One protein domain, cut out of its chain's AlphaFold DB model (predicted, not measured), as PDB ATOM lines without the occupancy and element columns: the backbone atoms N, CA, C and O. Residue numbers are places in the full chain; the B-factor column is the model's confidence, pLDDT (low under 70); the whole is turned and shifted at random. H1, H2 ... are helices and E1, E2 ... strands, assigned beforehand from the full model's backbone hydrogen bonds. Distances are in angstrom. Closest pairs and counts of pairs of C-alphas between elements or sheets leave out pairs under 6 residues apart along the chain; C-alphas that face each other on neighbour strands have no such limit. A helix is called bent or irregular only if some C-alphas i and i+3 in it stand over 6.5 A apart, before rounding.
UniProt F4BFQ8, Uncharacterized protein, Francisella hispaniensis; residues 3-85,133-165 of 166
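AT A GLANCE: This is residues 3 to 85 and 133 to 165 of the 166 residues of an uncharacterized protein of Francisella hispaniensis (UniProt F4BFQ8). Two long helices, H2 and the bent H4, run opposite ways and cross at a slant, and the small antiparallel sheet E1, E3, E2 covers one side of them. H1 packs on H2 and H4b at one end of this pair, and H3 packs on H2 towards the other. The printed part has 116 residues with four named helices and three named strands, in the order E1, H1, H2, H3, E2, E3, H4, and its class is mostly helix. It is elongated, spanning 49 by 27 by 19 A, and only just compact, close to loose, with a radius of gyration of the C-alphas of 15.8 A.

HOW THE PARTS SIT: E1, residues 3 to 5, is an edge strand and the antiparallel neighbour of the inner strand E3, residues 75 to 82, with N 4 and O 76 3.4 A apart, within hydrogen-bond range. H1, residues 6 to 17, touches the hub H2, residues 23 to 52, closest at the C-alphas of Ala 9 and Phe 30, 7.1 A; their lines are only just about perpendicular, at 72 degrees. H2 runs along the strands, over E3 and E2, residues 64 to 70, at a height over the sheet of 8.8 A. H3, residues 57 to 63, touches H2 at a steep tilt of 61 degrees, closest at the C-alphas of Leu 57 and Ala 50, 5.3 A, and only grazes the sheet. E2 and E3 form an antiparallel hairpin, with N 65 and O 81 2.8 A apart. H4, residues 134 to 164, was assigned as one helix by its hydrogen bonds but is bent, C-alphas 142 and 145 being 6.7 A apart; its arms are H4a, residues 134 to 142, and H4b, residues 145 to 164. H4a touches H2 at a shallow tilt of 16 degrees, opposite ways, closest at the C-alphas of Ala 136 and Ile 49, 5.3 A. H4b touches H2 at a steep tilt of 39 degrees, opposite ways, closest at the C-alphas of Glu 151 and Ala 37, 4.6 A. H2 and H4b on one face of the sheet E1, E3, E2 make two layers, one layer of helices and one of strands. Every O i to N i+4 pair is within hydrogen-bond range in H1, H2, H4a and H4b, and 2 of 3 are in H3.

IN THESE COORDINATES: E1 begins at C-alpha 3, (-47.870, 36.925, 4.775). H2 measures 42.4 A from first to last C-alpha, E3 23.5 A and H4b 27.9 A, ending at C-alpha 164, (-25.155, 50.414, 2.587).

THE WHOLE: The C-alphas of Leu 19 and Ile 85 are the two farthest apart, at 50.0 A. Residues 86 to 132 are not printed, and C-alphas 85 and 133 are 11.6 A apart across the cut. The links printed whole are tight. Confidence is under 70 at residues 3 to 21, 71 to 75 and 164 to 165.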
ATOM      1  N   THR A   3     -48.270  36.075   5.895       61.28
ATOM      2  CA  THR A   3     -47.870  36.925   4.775       61.28
ATOM      3  C   THR A   3     -46.814  37.915   5.244       61.28
ATOM      4  O   THR A   3     -47.050  38.653   6.193       61.28
ATOM      5  N   ILE A   4     -45.680  37.965   4.543       64.62
ATOM      6  CA  ILE A   4     -44.707  39.058   4.667       64.62
ATOM      7  C   ILE A   4     -44.765  39.876   3.377       64.62
ATOM      8  O   ILE A   4     -44.611  39.316   2.286       64.62
ATOM      9  N   SER A   5     -45.023  41.180   3.515       64.44
ATOM     10  CA  SER A   5     -45.160  42.135   2.410       64.44
ATOM     11  C   SER A   5     -43.917  43.008   2.287       64.44
ATOM     12  O   SER A   5     -43.443  43.572   3.273       64.44
ATOM     13  N   ALA A   6     -43.409  43.179   1.068       59.88
ATOM     14  CA  ALA A   6     -42.259  44.044   0.840       59.88
ATOM     15  C   ALA A   6     -42.573  45.544   0.891       59.88
ATOM     16  O   ALA A   6     -41.638  46.329   0.953       59.88
ATOM     17  N   ASN A   7     -43.842  45.964   0.948       61.84
ATOM     18  CA  ASN A   7     -44.157  47.377   1.200       61.84
ATOM     19  C   ASN A   7     -43.632  47.804   2.580       61.84
ATOM     20  O   ASN A   7     -43.028  48.864   2.707       61.84
ATOM     21  N   GLN A   8     -43.748  46.927   3.587       63.06
ATOM     22  CA  GLN A   8     -43.106  47.133   4.890       63.06
ATOM     23  C   GLN A   8     -41.577  47.116   4.770       63.06
ATOM     24  O   GLN A   8     -40.903  47.925   5.398       63.06
ATOM     25  N   ALA A   9     -41.020  46.242   3.929       59.97
ATOM     26  CA  ALA A   9     -39.577  46.164   3.716       59.97
ATOM     27  C   ALA A   9     -39.002  47.412   3.019       59.97
ATOM     28  O   ALA A   9     -37.918  47.849   3.388       59.97
ATOM     29  N   ASN A  10     -39.721  48.015   2.067       62.22
ATOM     30  CA  ASN A  10     -39.323  49.256   1.397       62.22
ATOM     31  C   ASN A  10     -39.334  50.445   2.365       62.22
ATOM     32  O   ASN A  10     -38.351  51.179   2.423       62.22
ATOM     33  N   SER A  11     -40.386  50.597   3.180       65.44
ATOM     34  CA  SER A  11     -40.432  51.643   4.213       65.44
ATOM     35  C   SER A  11     -39.313  51.476   5.247       65.44
ATOM     36  O   SER A  11     -38.661  52.447   5.619       65.44
ATOM     37  N   VAL A  12     -39.033  50.237   5.665       64.69
ATOM     38  CA  VAL A  12     -37.918  49.922   6.573       64.69
ATOM     39  C   VAL A  12     -36.564  50.193   5.908       64.69
ATOM     40  O   VAL A  12     -35.669  50.740   6.546       64.69
ATOM     41  N   ALA A  13     -36.399  49.868   4.625       62.97
ATOM     42  CA  ALA A  13     -35.161  50.121   3.896       62.97
ATOM     43  C   ALA A  13     -34.871  51.619   3.747       62.97
ATOM     44  O   ALA A  13     -33.741  52.044   3.994       62.97
ATOM     45  N   GLN A  14     -35.887  52.421   3.417       64.25
ATOM     46  CA  GLN A  14     -35.778  53.881   3.367       64.25
ATOM     47  C   GLN A  14     -35.438  54.468   4.743       64.25
ATOM     48  O   GLN A  14     -34.520  55.278   4.844       64.25
ATOM     49  N   ALA A  15     -36.097  54.002   5.810       65.62
ATOM     50  CA  ALA A  15     -35.819  54.452   7.175       65.62
ATOM     51  C   ALA A  15     -34.401  54.092   7.660       65.62
ATOM     52  O   ALA A  15     -33.792  54.854   8.405       65.62
ATOM     53  N   ILE A  16     -33.860  52.942   7.240       63.69
ATOM     54  CA  ILE A  16     -32.526  52.473   7.652       63.69
ATOM     55  C   ILE A  16     -31.404  53.125   6.838       63.69
ATOM     56  O   ILE A  16     -30.330  53.373   7.382       63.69
ATOM     57  N   THR A  17     -31.607  53.344   5.538       62.34
ATOM     58  CA  THR A  17     -30.530  53.785   4.630       62.34
ATOM     59  C   THR A  17     -30.566  55.268   4.287       62.34
ATOM     60  O   THR A  17     -29.568  55.784   3.793       62.34
ATOM     61  N   GLY A  18     -31.678  55.966   4.551       58.22
ATOM     62  CA  GLY A  18     -31.818  57.404   4.296       58.22
ATOM     63  C   GLY A  18     -31.768  57.806   2.814       58.22
ATOM     64  O   GLY A  18     -31.734  58.995   2.516       58.22
ATOM     65  N   LEU A  19     -31.753  56.842   1.886       56.62
ATOM     66  CA  LEU A  19     -31.603  57.050   0.443       56.62
ATOM     67  C   LEU A  19     -32.639  56.228  -0.334       56.62
ATOM     68  O   LEU A  19     -33.085  55.173   0.126       56.62
ATOM     69  N   SER A  20     -32.996  56.675  -1.545       57.91
ATOM     70  CA  SER A  20     -33.736  55.832  -2.489       57.91
ATOM     71  C   SER A  20     -32.789  54.768  -3.045       57.91
ATOM     72  O   SER A  20     -31.967  55.039  -3.920       57.91
ATOM     73  N   LEU A  21     -32.859  53.564  -2.492       63.78
ATOM     74  CA  LEU A  21     -32.128  52.417  -3.018       63.78
ATOM     75  C   LEU A  21     -32.746  51.943  -4.338       63.78
ATOM     76  O   LEU A  21     -33.954  52.056  -4.531       63.78
ATOM     77  N   ASP A  22     -31.924  51.351  -5.205       70.81
ATOM     78  CA  ASP A  22     -32.412  50.617  -6.374       70.81
ATOM     79  C   ASP A  22     -33.300  49.445  -5.916       70.81
ATOM     80  O   ASP A  22     -32.884  48.576  -5.134       70.81
ATOM     81  N   ASP A  23     -34.531  49.413  -6.428       72.94
ATOM     82  CA  ASP A  23     -35.550  48.396  -6.160       72.94
ATOM     83  C   ASP A  23     -35.010  46.971  -6.319       72.94
ATOM     84  O   ASP A  23     -35.391  46.058  -5.577       72.94
ATOM     85  N   LYS A  24     -34.093  46.748  -7.268       79.81
ATOM     86  CA  LYS A  24     -33.491  45.429  -7.500       79.81
ATOM     87  C   LYS A  24     -32.650  44.959  -6.316       79.81
ATOM     88  O   LYS A  24     -32.624  43.764  -5.995       79.81
ATOM     89  N   GLU A  25     -31.974  45.877  -5.640       79.19
ATOM     90  CA  GLU A  25     -31.127  45.555  -4.499       79.19
ATOM     91  C   GLU A  25     -31.936  45.273  -3.238       79.19
ATOM     92  O   GLU A  25     -31.630  44.310  -2.525       79.19
ATOM     93  N   ILE A  26     -33.002  46.048  -3.010       78.75
ATOM     94  CA  ILE A  26     -33.946  45.797  -1.918       78.75
ATOM     95  C   ILE A  26     -34.621  44.435  -2.110       78.75
ATOM     96  O   ILE A  26     -34.669  43.637  -1.172       78.75
ATOM     97  N   ARG A  27     -35.051  44.098  -3.334       79.06
ATOM     98  CA  ARG A  27     -35.613  42.772  -3.668       79.06
ATOM     99  C   ARG A  27     -34.658  41.634  -3.313       79.06
ATOM    100  O   ARG A  27     -35.058  40.639  -2.701       79.06
ATOM    101  N   LYS A  28     -33.377  41.769  -3.672       84.06
ATOM    102  CA  LYS A  28     -32.357  40.757  -3.357       84.06
ATOM    103  C   LYS A  28     -32.170  40.613  -1.844       84.06
ATOM    104  O   LYS A  28     -32.126  39.487  -1.344       84.06
ATOM    105  N   ALA A  29     -32.100  41.731  -1.118       84.56
ATOM    106  CA  ALA A  29     -31.994  41.736   0.338       84.56
ATOM    107  C   ALA A  29     -33.224  41.099   1.003       84.56
ATOM    108  O   ALA A  29     -33.070  40.268   1.898       84.56
ATOM    109  N   PHE A  30     -34.424  41.407   0.511       85.31
ATOM    110  CA  PHE A  30     -35.689  40.856   0.992       85.31
ATOM    111  C   PHE A  30     -35.719  39.329   0.875       85.31
ATOM    112  O   PHE A  30     -35.943  38.628   1.863       85.31
ATOM    113  N   HIS A  31     -35.437  38.784  -0.312       85.31
ATOM    114  CA  HIS A  31     -35.456  37.335  -0.516       85.31
ATOM    115  C   HIS A  31     -34.374  36.605   0.289       85.31
ATOM    116  O   HIS A  31     -34.627  35.504   0.791       85.31
ATOM    117  N   LEU A  32     -33.191  37.209   0.436       88.81
ATOM    118  CA  LEU A  32     -32.114  36.655   1.253       88.81
ATOM    119  C   LEU A  32     -32.489  36.647   2.741       88.81
ATOM    120  O   LEU A  32     -32.327  35.621   3.406       88.81
ATOM    121  N   ALA A  33     -33.025  37.759   3.250       89.50
ATOM    122  CA  ALA A  33     -33.497  37.877   4.626       89.50
ATOM    123  C   ALA A  33     -34.609  36.871   4.918       89.50
ATOM    124  O   ALA A  33     -34.532  36.144   5.905       89.50
ATOM    125  N   LEU A  34     -35.588  36.748   4.020       88.56
ATOM    126  CA  LEU A  34     -36.689  35.800   4.156       88.56
ATOM    127  C   LEU A  34     -36.207  34.343   4.164       88.56
ATOM    128  O   LEU A  34     -36.664  33.550   4.983       88.56
ATOM    129  N   GLY A  35     -35.266  33.980   3.286       88.56
ATOM    130  CA  GLY A  35     -34.684  32.635   3.275       88.56
ATOM    131  C   GLY A  35     -33.993  32.288   4.597       88.56
ATOM    132  O   GLY A  35     -34.207  31.206   5.146       88.56
ATOM    133  N   ARG A  36     -33.215  33.233   5.146       92.31
ATOM    134  CA  ARG A  36     -32.576  33.085   6.463       92.31
ATOM    135  C   ARG A  36     -33.607  33.012   7.588       92.31
ATOM    136  O   ARG A  36     -33.461  32.176   8.478       92.31
ATOM    137  N   ALA A  37     -34.646  33.838   7.522       91.69
ATOM    138  CA  ALA A  37     -35.705  33.896   8.517       91.69
ATOM    139  C   ALA A  37     -36.475  32.583   8.617       91.69
ATOM    140  O   ALA A  37     -36.577  32.022   9.701       91.69
ATOM    141  N   VAL A  38     -36.921  32.033   7.485       91.00
ATOM    142  CA  VAL A  38     -37.610  30.736   7.430       91.00
ATOM    143  C   VAL A  38     -36.731  29.627   8.016       91.00
ATOM    144  O   VAL A  38     -37.182  28.864   8.865       91.00
ATOM    145  N   LEU A  39     -35.453  29.554   7.629       91.94
ATOM    146  CA  LEU A  39     -34.548  28.522   8.141       91.94
ATOM    147  C   LEU A  39     -34.326  28.635   9.660       91.94
ATOM    148  O   LEU A  39     -34.310  27.625  10.370       91.94
ATOM    149  N   ARG A  40     -34.141  29.853  10.176       93.44
ATOM    150  CA  ARG A  40     -33.915  30.086  11.608       93.44
ATOM    151  C   ARG A  40     -35.182  29.894  12.434       93.44
ATOM    152  O   ARG A  40     -35.112  29.225  13.462       93.44
ATOM    153  N   ALA A  41     -36.325  30.376  11.950       92.81
ATOM    154  CA  ALA A  41     -37.628  30.145  12.563       92.81
ATOM    155  C   ALA A  41     -37.938  28.647  12.639       92.81
ATOM    156  O   ALA A  41     -38.238  28.151  13.720       92.81
ATOM    157  N   LYS A  42     -37.733  27.891  11.546       93.56
ATOM    158  CA  LYS A  42     -37.851  26.422  11.546       93.56
ATOM    159  C   LYS A  42     -36.985  25.789  12.639       93.56
ATOM    160  O   LYS A  42     -37.431  24.890  13.340       93.56
ATOM    161  N   ASN A  43     -35.746  26.249  12.806       93.88
ATOM    162  CA  ASN A  43     -34.858  25.713  13.837       93.88
ATOM    163  C   ASN A  43     -35.291  26.053  15.265       93.88
ATOM    164  O   ASN A  43     -35.036  25.240  16.148       93.88
ATOM    165  N   ARG A  44     -35.896  27.223  15.497       95.25
ATOM    166  CA  ARG A  44     -36.443  27.614  16.806       95.25
ATOM    167  C   ARG A  44     -37.694  26.806  17.131       95.25
ATOM    168  O   ARG A  44     -37.660  26.054  18.095       95.25
ATOM    169  N   LEU A  45     -38.680  26.813  16.232       94.88
ATOM    170  CA  LEU A  45     -39.898  26.000  16.332       94.88
ATOM    171  C   LEU A  45     -39.585  24.527  16.598       94.88
ATOM    172  O   LEU A  45     -40.182  23.912  17.471       94.88
ATOM    173  N   ALA A  46     -38.611  23.957  15.880       95.00
ATOM    174  CA  ALA A  46     -38.235  22.563  16.082       95.00
ATOM    175  C   ALA A  46     -37.708  22.286  17.497       95.00
ATOM    176  O   ALA A  46     -37.894  21.174  17.976       95.00
ATOM    177  N   ARG A  47     -37.037  23.248  18.150       96.31
ATOM    178  CA  ARG A  47     -36.589  23.094  19.544       96.31
ATOM    179  C   ARG A  47     -37.766  23.143  20.501       96.31
ATOM    180  O   ARG A  47     -37.865  22.259  21.341       96.31
ATOM    181  N   ASP A  48     -38.657  24.111  20.336       95.56
ATOM    182  CA  ASP A  48     -39.797  24.281  21.240       95.56
ATOM    183  C   ASP A  48     -40.751  23.082  21.146       95.56
ATOM    184  O   ASP A  48     -41.129  22.509  22.161       95.56
ATOM    185  N   ILE A  49     -41.024  22.610  19.925       94.31
ATOM    186  CA  ILE A  49     -41.820  21.399  19.687       94.31
ATOM    187  C   ILE A  49     -41.102  20.141  20.200       94.31
ATOM    188  O   ILE A  49     -41.736  19.258  20.765       94.31
ATOM    189  N   ALA A  50     -39.782  20.028  20.018       93.38
ATOM    190  CA  ALA A  50     -39.021  18.890  20.542       93.38
ATOM    191  C   ALA A  50     -39.059  18.820  22.072       93.38
ATOM    192  O   ALA A  50     -39.184  17.725  22.618       93.38
ATOM    193  N   ASN A  51     -38.985  19.973  22.737       94.12
ATOM    194  CA  ASN A  51     -39.106  20.071  24.186       94.12
ATOM    195  C   ASN A  51     -40.516  19.686  24.645       94.12
ATOM    196  O   ASN A  51     -40.644  18.859  25.541       94.12
ATOM    197  N   GLU A  52     -41.554  20.216  23.990       93.38
ATOM    198  CA  GLU A  52     -42.955  19.896  24.299       93.38
ATOM    199  C   GLU A  52     -43.257  18.399  24.134       93.38
ATOM    200  O   GLU A  52     -43.868  17.784  25.001       93.38
ATOM    201  N   LEU A  53     -42.789  17.782  23.046       90.19
ATOM    202  CA  LEU A  53     -43.038  16.362  22.773       90.19
ATOM    203  C   LEU A  53     -42.052  15.420  23.487       90.19
ATOM    204  O   LEU A  53     -42.164  14.201  23.357       90.19
ATOM    205  N   ASN A  54     -41.052  15.954  24.198       89.81
ATOM    206  CA  ASN A  54     -39.932  15.194  24.761       89.81
ATOM    207  C   ASN A  54     -39.252  14.262  23.725       89.81
ATOM    208  O   ASN A  54     -38.923  13.088  23.975       89.81
ATOM    209  N   LEU A  55     -39.057  14.785  22.511       89.50
ATOM    210  CA  LEU A  55     -38.473  14.065  21.381       89.50
ATOM    211  C   LEU A  55     -37.098  14.617  20.999       89.50
ATOM    212  O   LEU A  55     -36.863  15.821  21.060       89.50
ATOM    213  N   PRO A  56     -36.178  13.767  20.512       90.19
ATOM    214  CA  PRO A  56     -34.935  14.234  19.919       90.19
ATOM    215  C   PRO A  56     -35.165  15.273  18.812       90.19
ATOM    216  O   PRO A  56     -35.865  15.020  17.829       90.19
ATOM    217  N   LEU A  57     -34.475  16.411  18.903       92.50
ATOM    218  CA  LEU A  57     -34.588  17.524  17.951       92.50
ATOM    219  C   LEU A  57     -34.427  17.104  16.478       92.50
ATOM    220  O   LEU A  57     -35.069  17.658  15.588       92.50
ATOM    221  N   LYS A  58     -33.573  16.110  16.195       91.00
ATOM    222  CA  LYS A  58     -33.347  15.587  14.835       91.00
ATOM    223  C   LYS A  58     -34.613  14.971  14.222       91.00
ATOM    224  O   LYS A  58     -34.812  15.100  13.016       91.00
ATOM    225  N   ILE A  59     -35.454  14.328  15.035       89.25
ATOM    226  CA  ILE A  59     -36.713  13.695  14.611       89.25
ATOM    227  C   ILE A  59     -37.721  14.773  14.223       89.25
ATOM    228  O   ILE A  59     -38.285  14.704  13.131       89.25
ATOM    229  N   VAL A  60     -37.872  15.795  15.072       91.62
ATOM    230  CA  VAL A  60     -38.783  16.923  14.833       91.62
ATOM    231  C   VAL A  60     -38.332  17.746  13.628       91.62
ATOM    232  O   VAL A  60     -39.125  18.018  12.737       91.62
ATOM    233  N   ARG A  61     -37.038  18.075  13.504       91.00
ATOM    234  CA  ARG A  61     -36.506  18.866  12.372       91.00
ATOM    235  C   ARG A  61     -36.792  18.271  10.993       91.00
ATOM    236  O   ARG A  61     -36.951  19.031  10.033       91.00
ATOM    237  N   ARG A  62     -36.783  16.938  10.882       87.50
ATOM    238  CA  ARG A  62     -37.043  16.224   9.622       87.50
ATOM    239  C   ARG A  62     -38.505  16.316   9.189       87.50
ATOM    240  O   ARG A  62     -38.754  16.297   7.994       87.50
ATOM    241  N   ARG A  63     -39.419  16.444  10.150       88.38
ATOM    242  CA  ARG A  63     -40.875  16.431   9.945       88.38
ATOM    243  C   ARG A  63     -41.516  17.803  10.028       88.38
ATOM    244  O   ARG A  63     -42.609  18.002   9.527       88.38
ATOM    245  N   LEU A  64     -40.832  18.758  10.652       90.69
ATOM    246  CA  LEU A  64     -41.250  20.144  10.653       90.69
ATOM    247  C   LEU A  64     -41.043  20.729   9.256       90.69
ATOM    248  O   LEU A  64     -39.915  20.894   8.771       90.69
ATOM    249  N   LEU A  65     -42.152  21.081   8.637       86.38
ATOM    250  CA  LEU A  65     -42.237  21.639   7.311       86.38
ATOM    251  C   LEU A  65     -42.487  23.138   7.424       86.38
ATOM    252  O   LEU A  65     -43.445  23.571   8.055       86.38
ATOM    253  N   LEU A  66     -41.609  23.936   6.817       84.50
ATOM    254  CA  LEU A  66     -41.792  25.378   6.712       84.50
ATOM    255  C   LEU A  66     -41.419  25.812   5.298       84.50
ATOM    256  O   LEU A  66     -40.239  25.842   4.944       84.50
ATOM    257  N   TYR A  67     -42.425  26.105   4.477       78.62
ATOM    258  CA  TYR A  67     -42.241  26.384   3.054       78.62
ATOM    259  C   TYR A  67     -42.740  27.769   2.681       78.62
ATOM    260  O   TYR A  67     -43.812  28.201   3.105       78.62
ATOM    261  N   LYS A  68     -41.974  28.437   1.818       79.44
ATOM    262  CA  LYS A  68     -42.389  29.669   1.150       79.44
ATOM    263  C   LYS A  68     -43.150  29.332  -0.132       79.44
ATOM    264  O   LYS A  68     -42.676  28.546  -0.950       79.44
ATOM    265  N   ARG A  69     -44.299  29.964  -0.339       73.81
ATOM    266  CA  ARG A  69     -45.047  29.950  -1.595       73.81
ATOM    267  C   ARG A  69     -45.085  31.369  -2.144       73.81
ATOM    268  O   ARG A  69     -45.607  32.276  -1.492       73.81
ATOM    269  N   LYS A  70     -44.554  31.548  -3.357       72.31
ATOM    270  CA  LYS A  70     -44.621  32.825  -4.073       72.31
ATOM    271  C   LYS A  70     -46.088  33.145  -4.348       72.31
ATOM    272  O   LYS A  70     -46.784  32.338  -4.958       72.31
ATOM    273  N   LYS A  71     -46.555  34.293  -3.861       64.25
ATOM    274  CA  LYS A  71     -47.907  34.802  -4.129       64.25
ATOM    275  C   LYS A  71     -47.861  36.056  -5.015       64.25
ATOM    276  O   LYS A  71     -48.780  36.279  -5.784       64.25
ATOM    277  N   GLY A  72     -46.753  36.797  -4.969       61.56
ATOM    278  CA  GLY A  72     -46.414  37.894  -5.880       61.56
ATOM    279  C   GLY A  72     -44.901  38.142  -5.899       61.56
ATOM    280  O   GLY A  72     -44.142  37.387  -5.285       61.56
ATOM    281  N   GLU A  73     -44.439  39.191  -6.587       57.81
ATOM    282  CA  GLU A  73     -43.015  39.582  -6.554       57.81
ATOM    283  C   GLU A  73     -42.545  39.943  -5.137       57.81
ATOM    284  O   GLU A  73     -41.434  39.603  -4.744       57.81
ATOM    285  N   PHE A  74     -43.443  40.529  -4.349       61.78
ATOM    286  CA  PHE A  74     -43.172  41.107  -3.035       61.78
ATOM    287  C   PHE A  74     -44.029  40.521  -1.908       61.78
ATOM    288  O   PHE A  74     -44.068  41.055  -0.803       61.78
ATOM    289  N   GLU A  75     -44.718  39.415  -2.184       66.38
ATOM    290  CA  GLU A  75     -45.564  38.728  -1.214       66.38
ATOM    291  C   GLU A  75     -45.228  37.236  -1.201       66.38
ATOM    292  O   GLU A  75     -45.269  36.545  -2.230       66.38
ATOM    293  N   GLN A  76     -44.882  36.734  -0.018       74.25
ATOM    294  CA  GLN A  76     -44.574  35.325   0.203       74.25
ATOM    295  C   GLN A  76     -45.485  34.784   1.297       74.25
ATOM    296  O   GLN A  76     -45.559  35.343   2.392       74.25
ATOM    297  N   LYS A  77     -46.173  33.684   0.983       77.00
ATOM    298  CA  LYS A  77     -46.958  32.923   1.954       77.00
ATOM    299  C   LYS A  77     -46.069  31.885   2.608       77.00
ATOM    300  O   LYS A  77     -45.347  31.182   1.905       77.00
ATOM    301  N   ILE A  78     -46.163  31.748   3.922       78.38
ATOM    302  CA  ILE A  78     -45.458  30.692   4.648       78.38
ATOM    303  C   ILE A  78     -46.469  29.666   5.144       78.38
ATOM    304  O   ILE A  78     -47.452  30.011   5.809       78.38
ATOM    305  N   TRP A  79     -46.215  28.414   4.771       81.38
ATOM    306  CA  TRP A  79     -46.923  27.232   5.244       81.38
ATOM    307  C   TRP A  79     -46.080  26.538   6.296       81.38
ATOM    308  O   TRP A  79     -44.889  26.329   6.068       81.38
ATOM    309  N   ALA A  80     -46.712  26.187   7.409       84.00
ATOM    310  CA  ALA A  80     -46.117  25.449   8.507       84.00
ATOM    311  C   ALA A  80     -46.915  24.161   8.712       84.00
ATOM    312  O   ALA A  80     -48.142  24.192   8.662       84.00
ATOM    313  N   GLY A  81     -46.222  23.048   8.903       84.88
ATOM    314  CA  GLY A  81     -46.827  21.749   9.174       84.88
ATOM    315  C   GLY A  81     -45.847  20.863   9.922       84.88
ATOM    316  O   GLY A  81     -44.637  21.093   9.877       84.88
ATOM    317  N   ILE A  82     -46.358  19.861  10.618       86.44
ATOM    318  CA  ILE A  82     -45.541  18.826  11.233       86.44
ATOM    319  C   ILE A  82     -46.113  17.476  10.829       86.44
ATOM    320  O   ILE A  82     -47.266  17.177  11.123       86.44
ATOM    321  N   ASP A  83     -45.317  16.699  10.100       86.06
ATOM    322  CA  ASP A  83     -45.733  15.366   9.684       86.06
ATOM    323  C   ASP A  83     -45.792  14.433  10.892       86.06
ATOM    324  O   ASP A  83     -44.959  14.515  11.806       86.06
ATOM    325  N   ASP A  84     -46.739  13.503  10.850       85.44
ATOM    326  CA  ASP A  84     -46.873  12.467  11.860       85.44
ATOM    327  C   ASP A  84     -45.566  11.674  12.058       85.44
ATOM    328  O   ASP A  84     -44.738  11.487  11.152       85.44
ATOM    329  N   ILE A  85     -45.384  11.155  13.270       89.19
ATOM    330  CA  ILE A  85     -44.166  10.445  13.658       89.19
ATOM    331  C   ILE A  85     -44.500   8.978  13.875       89.19
ATOM    332  O   ILE A  85     -45.055   8.625  14.904       89.19
ATOM    333  N   SER A 133     -49.216  16.434  20.152       89.12
ATOM    334  CA  SER A 133     -50.009  17.132  21.165       89.12
ATOM    335  C   SER A 133     -50.598  18.441  20.629       89.12
ATOM    336  O   SER A 133     -49.966  19.155  19.846       89.12
ATOM    337  N   GLU A 134     -51.791  18.804  21.107       89.81
ATOM    338  CA  GLU A 134     -52.425  20.088  20.771       89.81
ATOM    339  C   GLU A 134     -51.520  21.278  21.109       89.81
ATOM    340  O   GLU A 134     -51.419  22.224  20.338       89.81
ATOM    341  N   LYS A 135     -50.749  21.192  22.199       91.31
ATOM    342  CA  LYS A 135     -49.749  22.205  22.562       91.31
ATOM    343  C   LYS A 135     -48.640  22.352  21.518       91.31
ATOM    344  O   LYS A 135     -48.224  23.469  21.223       91.31
ATOM    345  N   ALA A 136     -48.162  21.252  20.936       90.50
ATOM    346  CA  ALA A 136     -47.161  21.303  19.873       90.50
ATOM    347  C   ALA A 136     -47.724  21.924  18.582       90.50
ATOM    348  O   ALA A 136     -47.015  22.677  17.908       90.50
ATOM    349  N   LYS A 137     -49.000  21.660  18.262       90.12
ATOM    350  CA  LYS A 137     -49.711  22.336  17.162       90.12
ATOM    351  C   LYS A 137     -49.872  23.830  17.448       90.12
ATOM    352  O   LYS A 137     -49.546  24.652  16.599       90.12
ATOM    353  N   ASP A 138     -50.247  24.181  18.674       92.06
ATOM    354  CA  ASP A 138     -50.360  25.561  19.145       92.06
ATOM    355  C   ASP A 138     -49.037  26.326  19.027       92.06
ATOM    356  O   ASP A 138     -49.012  27.455  18.539       92.06
ATOM    357  N   ILE A 139     -47.920  25.711  19.435       92.38
ATOM    358  CA  ILE A 139     -46.572  26.271  19.257       92.38
ATOM    359  C   ILE A 139     -46.320  26.563  17.778       92.38
ATOM    360  O   ILE A 139     -45.881  27.660  17.424       92.38
ATOM    361  N   LEU A 140     -46.612  25.595  16.906       91.31
ATOM    362  CA  LEU A 140     -46.425  25.745  15.472       91.31
ATOM    363  C   LEU A 140     -47.262  26.906  14.923       91.31
ATOM    364  O   LEU A 140     -46.732  27.771  14.231       91.31
ATOM    365  N   GLU A 141     -48.547  26.973  15.239       89.56
ATOM    366  CA  GLU A 141     -49.442  27.986  14.681       89.56
ATOM    367  C   GLU A 141     -49.183  29.385  15.243       89.56
ATOM    368  O   GLU A 141     -49.105  30.353  14.479       89.56
ATOM    369  N   LYS A 142     -48.994  29.499  16.562       90.69
ATOM    370  CA  LYS A 142     -48.874  30.788  17.260       90.69
ATOM    371  C   LYS A 142     -47.476  31.385  17.151       90.69
ATOM    372  O   LYS A 142     -47.350  32.601  17.003       90.69
ATOM    373  N   LEU A 143     -46.418  30.567  17.193       92.44
ATOM    374  CA  LEU A 143     -45.040  31.077  17.205       92.44
ATOM    375  C   LEU A 143     -44.421  31.204  15.812       92.44
ATOM    376  O   LEU A 143     -43.485  31.988  15.647       92.44
ATOM    377  N   THR A 144     -44.936  30.511  14.787       90.81
ATOM    378  CA  THR A 144     -44.403  30.669  13.420       90.81
ATOM    379  C   THR A 144     -44.450  32.123  12.928       90.81
ATOM    380  O   THR A 144     -43.412  32.601  12.463       90.81
ATOM    381  N   PRO A 145     -45.574  32.869  13.023       89.06
ATOM    382  CA  PRO A 145     -45.620  34.262  12.576       89.06
ATOM    383  C   PRO A 145     -44.591  35.128  13.304       89.06
ATOM    384  O   PRO A 145     -43.876  35.908  12.676       89.06
ATOM    385  N   TYR A 146     -44.487  34.943  14.620       91.00
ATOM    386  CA  TYR A 146     -43.582  35.697  15.474       91.00
ATOM    387  C   TYR A 146     -42.114  35.432  15.114       91.00
ATOM    388  O   TYR A 146     -41.396  36.366  14.761       91.00
ATOM    389  N   TYR A 147     -41.675  34.169  15.098       93.81
ATOM    390  CA  TYR A 147     -40.273  33.834  14.828       93.81
ATOM    391  C   TYR A 147     -39.834  34.154  13.407       93.81
ATOM    392  O   TYR A 147     -38.690  34.561  13.200       93.81
ATOM    393  N   VAL A 148     -40.712  33.984  12.416       91.00
ATOM    394  CA  VAL A 148     -40.376  34.377  11.045       91.00
ATOM    395  C   VAL A 148     -40.201  35.893  10.967       91.00
ATOM    396  O   VAL A 148     -39.203  36.336  10.401       91.00
ATOM    397  N   ASN A 149     -41.115  36.688  11.530       89.19
ATOM    398  CA  ASN A 149     -41.017  38.150  11.475       89.19
ATOM    399  C   ASN A 149     -39.797  38.678  12.238       89.19
ATOM    400  O   ASN A 149     -39.062  39.518  11.719       89.19
ATOM    401  N   GLU A 150     -39.546  38.155  13.437       92.19
ATOM    402  CA  GLU A 150     -38.389  38.522  14.255       92.19
ATOM    403  C   GLU A 150     -37.073  38.254  13.505       92.19
ATOM    404  O   GLU A 150     -36.229  39.144  13.359       92.19
ATOM    405  N   GLU A 151     -36.908  37.044  12.959       93.00
ATOM    406  CA  GLU A 151     -35.706  36.699  12.201       93.00
ATOM    407  C   GLU A 151     -35.627  37.460  10.875       93.00
ATOM    408  O   GLU A 151     -34.526  37.811  10.448       93.00
ATOM    409  N   PHE A 152     -36.753  37.744  10.216       90.81
ATOM    410  CA  PHE A 152     -36.767  38.541   8.991       90.81
ATOM    411  C   PHE A 152     -36.223  39.940   9.253       90.81
ATOM    412  O   PHE A 152     -35.241  40.314   8.615       90.81
ATOM    413  N   ASN A 153     -36.781  40.664  10.226       87.38
ATOM    414  CA  ASN A 153     -36.361  42.025  10.558       87.38
ATOM    415  C   ASN A 153     -34.870  42.074  10.904       87.38
ATOM    416  O   ASN A 153     -34.116  42.840  10.304       87.38
ATOM    417  N   LYS A 154     -34.421  41.166  11.778       90.25
ATOM    418  CA  LYS A 154     -33.015  41.060  12.181       90.25
ATOM    419  C   LYS A 154     -32.080  40.807  10.996       90.25
ATOM    420  O   LYS A 154     -31.034  41.444  10.882       90.25
ATOM    421  N   ASN A 155     -32.415  39.860  10.116       89.00
ATOM    422  CA  ASN A 155     -31.566  39.541   8.965       89.00
ATOM    423  C   ASN A 155     -31.611  40.638   7.899       89.00
ATOM    424  O   ASN A 155     -30.582  40.928   7.293       89.00
ATOM    425  N   PHE A 156     -32.781  41.231   7.662       87.44
ATOM    426  CA  PHE A 156     -32.966  42.283   6.672       87.44
ATOM    427  C   PHE A 156     -32.173  43.532   7.054       87.44
ATOM    428  O   PHE A 156     -31.368  44.010   6.258       87.44
ATOM    429  N   GLU A 157     -32.284  43.974   8.307       86.06
ATOM    430  CA  GLU A 157     -31.500  45.084   8.845       86.06
ATOM    431  C   GLU A 157     -29.990  44.827   8.743       86.06
ATOM    432  O   GLU A 157     -29.246  45.693   8.284       86.06
ATOM    433  N   GLN A 158     -29.518  43.632   9.117       87.75
ATOM    434  CA  GLN A 158     -28.098  43.276   9.001       87.75
ATOM    435  C   GLN A 158     -27.595  43.332   7.555       87.75
ATOM    436  O   GLN A 158     -26.502  43.843   7.307       87.75
ATOM    437  N   ILE A 159     -28.380  42.818   6.602       87.50
ATOM    438  CA  ILE A 159     -28.027  42.837   5.177       87.50
ATOM    439  C   ILE A 159     -27.942  44.276   4.673       87.50
ATOM    440  O   ILE A 159     -26.961  44.624   4.018       87.50
ATOM    441  N   LEU A 160     -28.928  45.116   5.000       83.44
ATOM    442  CA  LEU A 160     -28.932  46.518   4.586       83.44
ATOM    443  C   LEU A 160     -27.759  47.288   5.200       83.44
ATOM    444  O   LEU A 160     -27.027  47.955   4.475       83.44
ATOM    445  N   ARG A 161     -27.516  47.146   6.508       82.44
ATOM    446  CA  ARG A 161     -26.394  47.813   7.188       82.44
ATOM    447  C   ARG A 161     -25.047  47.420   6.596       82.44
ATOM    448  O   ARG A 161     -24.210  48.285   6.411       82.44
ATOM    449  N   HIS A 162     -24.828  46.141   6.300       82.44
ATOM    450  CA  HIS A 162     -23.559  45.702   5.719       82.44
ATOM    451  C   HIS A 162     -23.363  46.212   4.287       82.44
ATOM    452  O   HIS A 162     -22.242  46.499   3.886       82.44
ATOM    453  N   LYS A 163     -24.448  46.312   3.515       75.44
ATOM    454  CA  LYS A 163     -24.387  46.677   2.100       75.44
ATOM    455  C   LYS A 163     -24.356  48.190   1.860       75.44
ATOM    456  O   LYS A 163     -23.807  48.618   0.850       75.44
ATOM    457  N   PHE A 164     -24.936  48.976   2.770       68.00
ATOM    458  CA  PHE A 164     -25.155  50.414   2.587       68.00
ATOM    459  C   PHE A 164     -24.517  51.308   3.656       68.00
ATOM    460  O   PHE A 164     -24.574  52.526   3.512       68.00
ATOM    461  N   LYS A 165     -23.865  50.758   4.692       60.06
ATOM    462  CA  LYS A 165     -22.907  51.555   5.471       60.06
ATOM    463  C   LYS A 165     -21.651  51.775   4.627       60.06
ATOM    464  O   LYS A 165     -20.829  50.869   4.507       60.06
TER     465      LYS A 165